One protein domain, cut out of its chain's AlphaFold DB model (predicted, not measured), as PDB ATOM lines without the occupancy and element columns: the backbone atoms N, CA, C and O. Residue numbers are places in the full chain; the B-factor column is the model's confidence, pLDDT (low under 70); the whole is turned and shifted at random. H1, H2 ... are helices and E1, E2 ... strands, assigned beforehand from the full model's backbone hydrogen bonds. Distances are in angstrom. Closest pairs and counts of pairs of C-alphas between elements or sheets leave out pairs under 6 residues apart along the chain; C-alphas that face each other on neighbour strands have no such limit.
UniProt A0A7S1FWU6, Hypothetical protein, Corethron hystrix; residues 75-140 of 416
ATOM      1  N   PHE A  75      27.862  45.990   2.848       93.44
ATOM      2  CA  PHE A  75      27.226  44.704   3.142       93.44
ATOM      3  C   PHE A  75      25.706  44.842   3.277       93.44
ATOM      4  O   PHE A  75      25.202  45.913   3.618       93.44
ATOM      5  N   GLU A  76      24.988  43.745   3.038       95.19
ATOM      6  CA  GLU A  76      23.558  43.622   3.320       95.19
ATOM      7  C   GLU A  76      23.274  42.248   3.928       95.19
ATOM      8  O   GLU A  76      23.431  41.234   3.255       95.19
ATOM      9  N   TYR A  77      22.851  42.212   5.192       93.62
ATOM     10  CA  TYR A  77      22.555  40.961   5.890       93.62
ATOM     11  C   TYR A  77      21.320  41.079   6.759       93.62
ATOM     12  O   TYR A  77      21.135  42.058   7.485       93.62
ATOM     13  N   ARG A  78      20.506  40.025   6.719       91.94
ATOM     14  CA  ARG A  78      19.352  39.863   7.593       91.94
ATOM     15  C   ARG A  78      19.711  38.990   8.789       91.94
ATOM     16  O   ARG A  78      20.286  37.915   8.629       91.94
ATOM     17  N   VAL A  79      19.343  39.455   9.975       89.12
ATOM     18  CA  VAL A  79      19.484  38.755  11.253       89.12
ATOM     19  C   VAL A  79      18.086  38.480  11.799       89.12
ATOM     20  O   VAL A  79      17.216  39.350  11.741       89.12
ATOM     21  N   GLU A  80      17.855  37.258  12.278       88.06
ATOM     22  CA  GLU A  80      16.606  36.909  12.961       88.06
ATOM     23  C   GLU A  80      16.569  37.519  14.363       88.06
ATOM     24  O   GLU A  80      17.583  37.582  15.059       88.06
ATOM     25  N   GLY A  81      15.378  37.918  14.791       79.50
ATOM     26  CA  GLY A  81      15.183  38.700  16.002       79.50
ATOM     27  C   GLY A  81      15.313  40.199  15.738       79.50
ATOM     28  O   GLY A  81      16.003  40.660  14.831       79.50
ATOM     29  N   SER A  82      14.612  40.986  16.547       62.72
ATOM     30  CA  SER A  82      14.466  42.435  16.374       62.72
ATOM     31  C   SER A  82      15.179  43.233  17.461       62.72
ATOM     32  O   SER A  82      14.718  44.287  17.892       62.72
ATOM     33  N   MET A  83      16.331  42.740  17.915       74.06
ATOM     34  CA  MET A  83      17.130  43.469  18.890       74.06
ATOM     35  C   MET A  83      18.102  44.404  18.181       74.06
ATOM     36  O   MET A  83      19.092  43.955  17.591       74.06
ATOM     37  N   CYS A  84      17.838  45.708  18.278       84.50
ATOM     38  CA  CYS A  84      18.800  46.743  17.918       84.50
ATOM     39  C   CYS A  84      19.945  46.768  18.944       84.50
ATOM     40  O   CYS A  84      19.973  47.580  19.865       84.50
ATOM     41  N   ASN A  85      20.871  45.822  18.820       87.88
ATOM     42  CA  ASN A  85      22.026  45.708  19.696       87.88
ATOM     43  C   ASN A  85      23.291  45.364  18.902       87.88
ATOM     44  O   ASN A  85      23.239  44.894  17.760       87.88
ATOM     45  N   ILE A  86      24.442  45.599  19.530       90.75
ATOM     46  CA  ILE A  86      25.740  45.407  18.888       90.75
ATOM     47  C   ILE A  86      25.983  43.950  18.477       90.75
ATOM     48  O   ILE A  86      26.632  43.706  17.470       90.75
ATOM     49  N   SER A  87      25.410  42.973  19.189       90.94
ATOM     50  CA  SER A  87      25.553  41.548  18.863       90.94
ATOM     51  C   SER A  87      24.940  41.207  17.502       90.94
ATOM     52  O   SER A  87      25.533  40.453  16.723       90.94
ATOM     53  N   SER A  88      23.777  41.783  17.188       90.69
ATOM     54  CA  SER A  88      23.119  41.622  15.888       90.69
ATOM     55  C   SER A  88      23.968  42.232  14.767       90.69
ATOM     56  O   SER A  88      24.178  41.590  13.737       90.69
ATOM     57  N   LEU A  89      24.529  43.428  14.986       93.06
ATOM     58  CA  LEU A  89      25.426  44.073  14.019       93.06
ATOM     59  C   LEU A  89      26.715  43.263  13.812       93.06
ATOM     60  O   LEU A  89      27.128  43.046  12.675       93.06
ATOM     61  N   THR A  90      27.318  42.758  14.889       94.25
ATOM     62  CA  THR A  90      28.503  41.892  14.824       94.25
ATOM     63  C   THR A  90      28.234  40.634  14.010       94.25
ATOM     64  O   THR A  90      29.064  40.245  13.192       94.25
ATOM     65  N   SER A  91      27.054  40.035  14.168       92.50
ATOM     66  CA  SER A  91      26.643  38.866  13.381       92.50
ATOM     67  C   SER A  91      26.537  39.202  11.890       92.50
ATOM     68  O   SER A  91      27.044  38.459  11.052       92.50
ATOM     69  N   ALA A  92      25.950  40.354  11.551       92.81
ATOM     70  CA  ALA A  92      25.853  40.828  10.172       92.81
ATOM     71  C   ALA A  92      27.235  41.080   9.536       92.81
ATOM     72  O   ALA A  92      27.498  40.606   8.431       92.81
ATOM     73  N   VAL A  93      28.143  41.763  10.243       94.75
ATOM     74  CA  VAL A  93      29.510  42.032   9.756       94.75
ATOM     75  C   VAL A  93      30.320  40.740   9.630       94.75
ATOM     76  O   VAL A  93      31.010  40.543   8.632       94.75
ATOM     77  N   SER A  94      30.204  39.830  10.601       94.19
ATOM     78  CA  SER A  94      30.869  38.524  10.561       94.19
ATOM     79  C   SER A  94      30.452  37.709   9.338       94.19
ATOM     80  O   SER A  94      31.307  37.107   8.688       94.19
ATOM     81  N   ASN A  95      29.160  37.701   9.000       91.38
ATOM     82  CA  ASN A  95      28.661  37.024   7.803       91.38
ATOM     83  C   ASN A  95      29.220  37.670   6.526       91.38
ATOM     84  O   ASN A  95      29.699  36.954   5.647       91.38
ATOM     85  N   GLY A  96      29.265  39.006   6.475       90.88
ATOM     86  CA  GLY A  96      29.881  39.754   5.374       90.88
ATOM     87  C   GLY A  96      31.343  39.412   5.137       90.88
ATOM     88  O   GLY A  96      31.753  39.163   4.002       90.88
ATOM     89  N   LEU A  97      32.130  39.359   6.210       93.38
ATOM     90  CA  LEU A  97      33.534  38.977   6.126       93.38
ATOM     91  C   LEU A  97      33.698  37.529   5.664       93.38
ATOM     92  O   LEU A  97      34.502  37.268   4.773       93.38
ATOM     93  N   ALA A  98      32.927  36.594   6.224       91.75
ATOM     94  CA  ALA A  98      33.024  35.182   5.867       91.75
ATOM     95  C   ALA A  98      32.663  34.915   4.394       91.75
ATOM     96  O   ALA A  98      33.308  34.089   3.747       91.75
ATOM     97  N   GLU A  99      31.656  35.611   3.863       90.56
ATOM     98  CA  GLU A  99      31.169  35.400   2.498       90.56
ATOM     99  C   GLU A  99      32.064  36.052   1.439       90.56
ATOM    100  O   GLU A  99      32.350  35.446   0.405       90.56
ATOM    101  N   HIS A 100      32.520  37.281   1.684       90.25
ATOM    102  CA  HIS A 100      33.185  38.079   0.653       90.25
ATOM    103  C   HIS A 100      34.691  38.244   0.866       90.25
ATOM    104  O   HIS A 100      35.420  38.455  -0.105       90.25
ATOM    105  N   PHE A 101      35.182  38.117   2.102       91.50
ATOM    106  CA  PHE A 101      36.579  38.393   2.455       91.50
ATOM    107  C   PHE A 101      37.132  37.402   3.496       91.50
ATOM    108  O   PHE A 101      37.600  37.818   4.558       91.50
ATOM    109  N   PRO A 102      37.177  36.088   3.191       86.38
ATOM    110  CA  PRO A 102      37.626  35.067   4.147       86.38
ATOM    111  C   PRO A 102      39.095  35.223   4.583       86.38
ATOM    112  O   PRO A 102      39.504  34.634   5.577       86.38
ATOM    113  N   ASN A 103      39.884  36.017   3.849       90.38
ATOM    114  CA  ASN A 103      41.296  36.297   4.130       90.38
ATOM    115  C   ASN A 103      41.529  37.713   4.683       90.38
ATOM    116  O   ASN A 103      42.626  38.249   4.531       90.38
ATOM    117  N   CYS A 104      40.506  38.354   5.251       91.31
ATOM    118  CA  CYS A 104      40.663  39.654   5.892       91.31
ATOM    119  C   CYS A 104      41.748  39.585   6.987       91.31
ATOM    120  O   CYS A 104      41.775  38.650   7.789       91.31
ATOM    121  N   GLU A 105      42.670  40.553   7.010       92.62
ATOM    122  CA  GLU A 105      43.865  40.506   7.873       92.62
ATOM    123  C   GLU A 105      43.561  40.750   9.363       92.62
ATOM    124  O   GLU A 105      44.437  40.591  10.217       92.62
ATOM    125  N   HIS A 106      42.324  41.120   9.694       92.44
ATOM    126  CA  HIS A 106      41.869  41.383  11.053       92.44
ATOM    127  C   HIS A 106      40.492  40.761  11.329       92.44
ATOM    128  O   HIS A 106      39.736  40.428  10.420       92.44
ATOM    129  N   GLY A 107      40.166  40.614  12.616       92.94
ATOM    130  CA  GLY A 107      38.888  40.063  13.071       92.94
ATOM    131  C   GLY A 107      37.700  41.018  12.910       92.94
ATOM    132  O   GLY A 107      37.860  42.188  12.549       92.94
ATOM    133  N   VAL A 108      36.511  40.505  13.235       94.75
ATOM    134  CA  VAL A 108      35.218  41.200  13.118       94.75
ATOM    135  C   VAL A 108      35.180  42.470  13.972       94.75
ATOM    136  O   VAL A 108      34.703  43.505  13.522       94.75
ATOM    137  N   GLU A 109      35.723  42.436  15.186       93.62
ATOM    138  CA  GLU A 109      35.706  43.574  16.108       93.62
ATOM    139  C   GLU A 109      36.548  44.741  15.586       93.62
ATOM    140  O   GLU A 109      36.149  45.901  15.696       93.62
ATOM    141  N   HIS A 110      37.707  44.436  14.998       94.19
ATOM    142  CA  HIS A 110      38.559  45.449  14.382       94.19
ATOM    143  C   HIS A 110      37.895  45.994  13.114       94.19
ATOM    144  O   HIS A 110      37.894  47.202  12.903       94.19
ATOM    145  N   GLU A 111      37.269  45.128  12.314       95.12
ATOM    146  CA  GLU A 111      36.517  45.559  11.135       95.12
ATOM    147  C   GLU A 111      35.407  46.547  11.513       95.12
ATOM    148  O   GLU A 111      35.310  47.623  10.933       95.12
ATOM    149  N   ILE A 112      34.620  46.249  12.548       94.94
ATOM    150  CA  ILE A 112      33.584  47.154  13.060       94.94
ATOM    151  C   ILE A 112      34.179  48.519  13.447       94.94
ATOM    152  O   ILE A 112      33.606  49.556  13.120       94.94
ATOM    153  N   GLN A 113      35.347  48.551  14.095       93.81
ATOM    154  CA  GLN A 113      36.018  49.815  14.434       93.81
ATOM    155  C   GLN A 113      36.442  50.611  13.191       93.81
ATOM    156  O   GLN A 113      36.370  51.840  13.203       93.81
ATOM    157  N   LEU A 114      36.859  49.930  12.120       93.69
ATOM    158  CA  LEU A 114      37.236  50.567  10.855       93.69
ATOM    159  C   LEU A 114      36.025  51.073  10.068       93.69
ATOM    160  O   LEU A 114      36.110  52.131   9.445       93.69
ATOM    161  N   LEU A 115      34.905  50.348  10.105       93.88
ATOM    162  CA  LEU A 115      33.650  50.748   9.466       93.88
ATOM    163  C   LEU A 115      32.991  51.934  10.185       93.88
ATOM    164  O   LEU A 115      32.360  52.774   9.546       93.88
ATOM    165  N   PHE A 116      33.171  52.043  11.506       94.19
ATOM    166  CA  PHE A 116      32.537  53.072  12.334       94.19
ATOM    167  C   PHE A 116      33.559  53.880  13.159       94.19
ATOM    168  O   PHE A 116      33.513  53.854  14.390       94.19
ATOM    169  N   PRO A 117      34.460  54.659  12.526       89.25
ATOM    170  CA  PRO A 117      35.541  55.374  13.220       89.25
ATOM    171  C   PRO A 117      35.083  56.652  13.955       89.25
ATOM    172  O   PRO A 117      35.901  57.365  14.537       89.25
ATOM    173  N   GLY A 118      33.793  56.997  13.879       86.75
ATOM    174  CA  GLY A 118      33.232  58.230  14.431       86.75
ATOM    175  C   GLY A 118      33.058  58.226  15.960       86.75
ATOM    176  O   GLY A 118      33.156  57.184  16.610       86.75
ATOM    177  N   PRO A 119      32.765  59.394  16.563       78.88
ATOM    178  CA  PRO A 119      32.419  59.482  17.980       78.88
ATOM    179  C   PRO A 119      31.172  58.639  18.285       78.88
ATOM    180  O   PRO A 119      30.162  58.751  17.598       78.88
ATOM    181  N   GLY A 120      31.256  57.788  19.311       85.75
ATOM    182  CA  GLY A 120      30.223  56.794  19.638       85.75
ATOM    183  C   GLY A 120      30.391  55.445  18.929       85.75
ATOM    184  O   GLY A 120      29.719  54.489  19.301       85.75
ATOM    185  N   GLY A 121      31.308  55.343  17.960       92.81
ATOM    186  CA  GLY A 121      31.647  54.094  17.285       92.81
ATOM    187  C   GLY A 121      30.444  53.400  16.643       92.81
ATOM    188  O   GLY A 121      29.495  54.039  16.179       92.81
ATOM    189  N   ALA A 122      30.484  52.071  16.643       93.00
ATOM    190  CA  ALA A 122      29.417  51.238  16.107       93.00
ATOM    191  C   ALA A 122      28.106  51.361  16.893       93.00
ATOM    192  O   ALA A 122      27.045  51.371  16.280       93.00
ATOM    193  N   ASP A 123      28.165  51.520  18.219       92.19
ATOM    194  CA  ASP A 123      26.969  51.682  19.054       92.19
ATOM    195  C   ASP A 123      26.203  52.961  18.700       92.19
ATOM    196  O   ASP A 123      24.985  52.940  18.534       92.19
ATOM    197  N   GLY A 124      26.917  54.077  18.517       92.56
ATOM    198  CA  GLY A 124      26.319  55.348  18.112       92.56
ATOM    199  C   GLY A 124      25.702  55.283  16.713       92.56
ATOM    200  O   GLY A 124      24.575  55.737  16.514       92.56
ATOM    201  N   ALA A 125      26.413  54.678  15.756       93.62
ATOM    202  CA  ALA A 125      25.900  54.477  14.401       93.62
ATOM    203  C   ALA A 125      24.660  53.568  14.387       93.62
ATOM    204  O   ALA A 125      23.677  53.870  13.711       93.62
ATOM    205  N   LEU A 126      24.689  52.486  15.168       93.62
ATOM    206  CA  LEU A 126      23.588  51.543  15.299       93.62
ATOM    207  C   LEU A 126      22.350  52.190  15.928       93.62
ATOM    208  O   LEU A 126      21.268  52.091  15.355       93.62
ATOM    209  N   SER A 127      22.509  52.893  17.053       91.69
ATOM    210  CA  SER A 127      21.403  53.586  17.727       91.69
ATOM    211  C   SER A 127      20.715  54.571  16.782       91.69
ATOM    212  O   SER A 127      19.497  54.532  16.625       91.69
ATOM    213  N   ALA A 128      21.494  55.395  16.071       92.56
ATOM    214  CA  ALA A 128      20.955  56.364  15.120       92.56
ATOM    215  C   ALA A 128      20.224  55.695  13.938       92.56
ATOM    216  O   ALA A 128      19.161  56.163  13.515       92.56
ATOM    217  N   ALA A 129      20.770  54.595  13.408       93.69
ATOM    218  CA  ALA A 129      20.150  53.852  12.314       93.69
ATOM    219  C   ALA A 129      18.822  53.210  12.746       93.69
ATOM    220  O   ALA A 129      17.828  53.307  12.026       93.69
ATOM    221  N   CYS A 130      18.773  52.615  13.940       91.75
ATOM    222  CA  CYS A 130      17.550  52.031  14.480       91.75
ATOM    223  C   CYS A 130      16.490  53.082  14.805       91.75
ATOM    224  O   CYS A 130      15.338  52.896  14.427       91.75
ATOM    225  N   GLU A 131      16.852  54.205  15.430       90.94
ATOM    226  CA  GLU A 131      15.917  55.315  15.672       90.94
ATOM    227  C   GLU A 131      15.313  55.838  14.363       90.94
ATOM    228  O   GLU A 131      14.114  56.113  14.275       90.94
ATOM    229  N   THR A 132      16.134  55.934  13.314       93.06
ATOM    230  CA  THR A 132      15.677  56.334  11.979       93.06
ATOM    231  C   THR A 132      14.695  55.317  11.400       93.06
ATOM    232  O   THR A 132      13.645  55.704  10.881       93.06
ATOM    233  N   ALA A 133      15.000  54.025  11.517       91.56
ATOM    234  CA  ALA A 133      14.149  52.940  11.042       91.56
ATOM    235  C   ALA A 133      12.814  52.866  11.806       91.56
ATOM    236  O   ALA A 133      11.753  52.777  11.187       91.56
ATOM    237  N   GLU A 134      12.836  52.986  13.136       89.12
ATOM    238  CA  GLU A 134      11.629  53.061  13.967       89.12
ATOM    239  C   GLU A 134      10.755  54.261  13.581       89.12
ATOM    240  O   GLU A 134       9.539  54.134  13.414       89.12
ATOM    241  N   LYS A 135      11.372  55.433  13.392       90.12
ATOM    242  CA  LYS A 135      10.659  56.642  12.972       90.12
ATOM    243  C   LYS A 135      10.025  56.473  11.595       90.12
ATOM    244  O   LYS A 135       8.912  56.952  11.387       90.12
ATOM    245  N   LEU A 136      10.709  55.803  10.669       91.12
ATOM    246  CA  LEU A 136      10.162  55.522   9.348       91.12
ATOM    247  C   LEU A 136       8.900  54.662   9.465       91.12
ATOM    248  O   LEU A 136       7.857  55.078   8.972       91.12
ATOM    249  N   ILE A 137       8.956  53.554  10.210       90.56
ATOM    250  CA  ILE A 137       7.809  52.658  10.445       90.56
ATOM    251  C   ILE A 137       6.632  53.401  11.083       90.56
ATOM    252  O   ILE A 137       5.478  53.213  10.686       90.56
ATOM    253  N   SER A 138       6.913  54.286  12.044       86.31
ATOM    254  CA  SER A 138       5.888  55.117  12.680       86.31
ATOM    255  C   SER A 138       5.151  56.025  11.690       86.31
ATOM    256  O   SER A 138       4.013  56.396  11.960       86.31
ATOM    257  N   VAL A 139       5.782  56.414  10.578       86.94
ATOM    258  CA  VAL A 139       5.212  57.334   9.580       86.94
ATOM    259  C   VAL A 139       4.630  56.589   8.377       86.94
ATOM    260  O   VAL A 139       3.641  57.043   7.805       86.94
ATOM    261  N   THR A 140       5.234  55.472   7.963       87.50
ATOM    262  CA  THR A 140       4.865  54.767   6.724       87.50
ATOM    263  C   THR A 140       3.908  53.609   6.941       87.50
ATOM    264  O   THR A 140       3.069  53.356   6.078       87.50
TER     265      THR A 140
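AT A GLANCE: This is residues 75 to 140 of the 416 residues of the protein "Hypothetical protein" of Corethron hystrix (UniProt A0A7S1FWU6). A small body is made of a lone strand, E1, packed on helix H1, with the short helix H2 set crosswise to H1; the long helix H3 starts at this body and runs out of it as an arm, so that residues 132 to 140 stick out. H1 and H3 meet near their beginnings as a corner. The 66 printed residues include one named strand and three named helices, in the order E1, H1, H2, H3, and the class is mostly helix. The whole is elongated, 42 by 27 by 16 A, and only just compact, close to loose, with a radius of gyration of the C-alphas of 13.0 A.

HOW THE PARTS SIT: E1, residues 75 to 80, pairs with no named strand. Its closest C-alpha to H1, residues 86 to 100, is that of Tyr 77, 5.4 A from that of Ala 92. H1 and H2, residues 108 to 115, touch, about perpendicular at 88 degrees; their closest C-alphas, of Ser 94 and Val 108, are 5.7 A apart. With residues 86 to 89 alone, H1 touches residues 122 to 126 of H3, residues 121 to 140, about perpendicular at 80 degrees; the closest C-alphas, of Ile 86 and Asp 123, are 6.4 A apart. H2 and H3 touch only at the corner by their link, C-alphas 112 and 122 being closest at 6.6 A, and are only just about perpendicular at 73 degrees. E1 is apart from H2 and H3. In H1, H2 and H3 every O i to N i+4 pair is within hydrogen-bond range.

IN THESE COORDINATES: E1 begins at C-alpha 75 (27.226, 44.704, 3.142) and is 16.4 A long. H1 begins at C-alpha 86 (25.740, 45.407, 18.888) and is 21.0 A long. H2 measures 10.3 A. H3, 28.8 A, ends at C-alpha 140 (4.865, 54.767, 6.724).

THE WHOLE: The C-alphas farthest apart, of Glu 105 and Val 139, are 42.2 A apart. The printed part has no cut and no long link. Residue 82 alone has a pLDDT under 70.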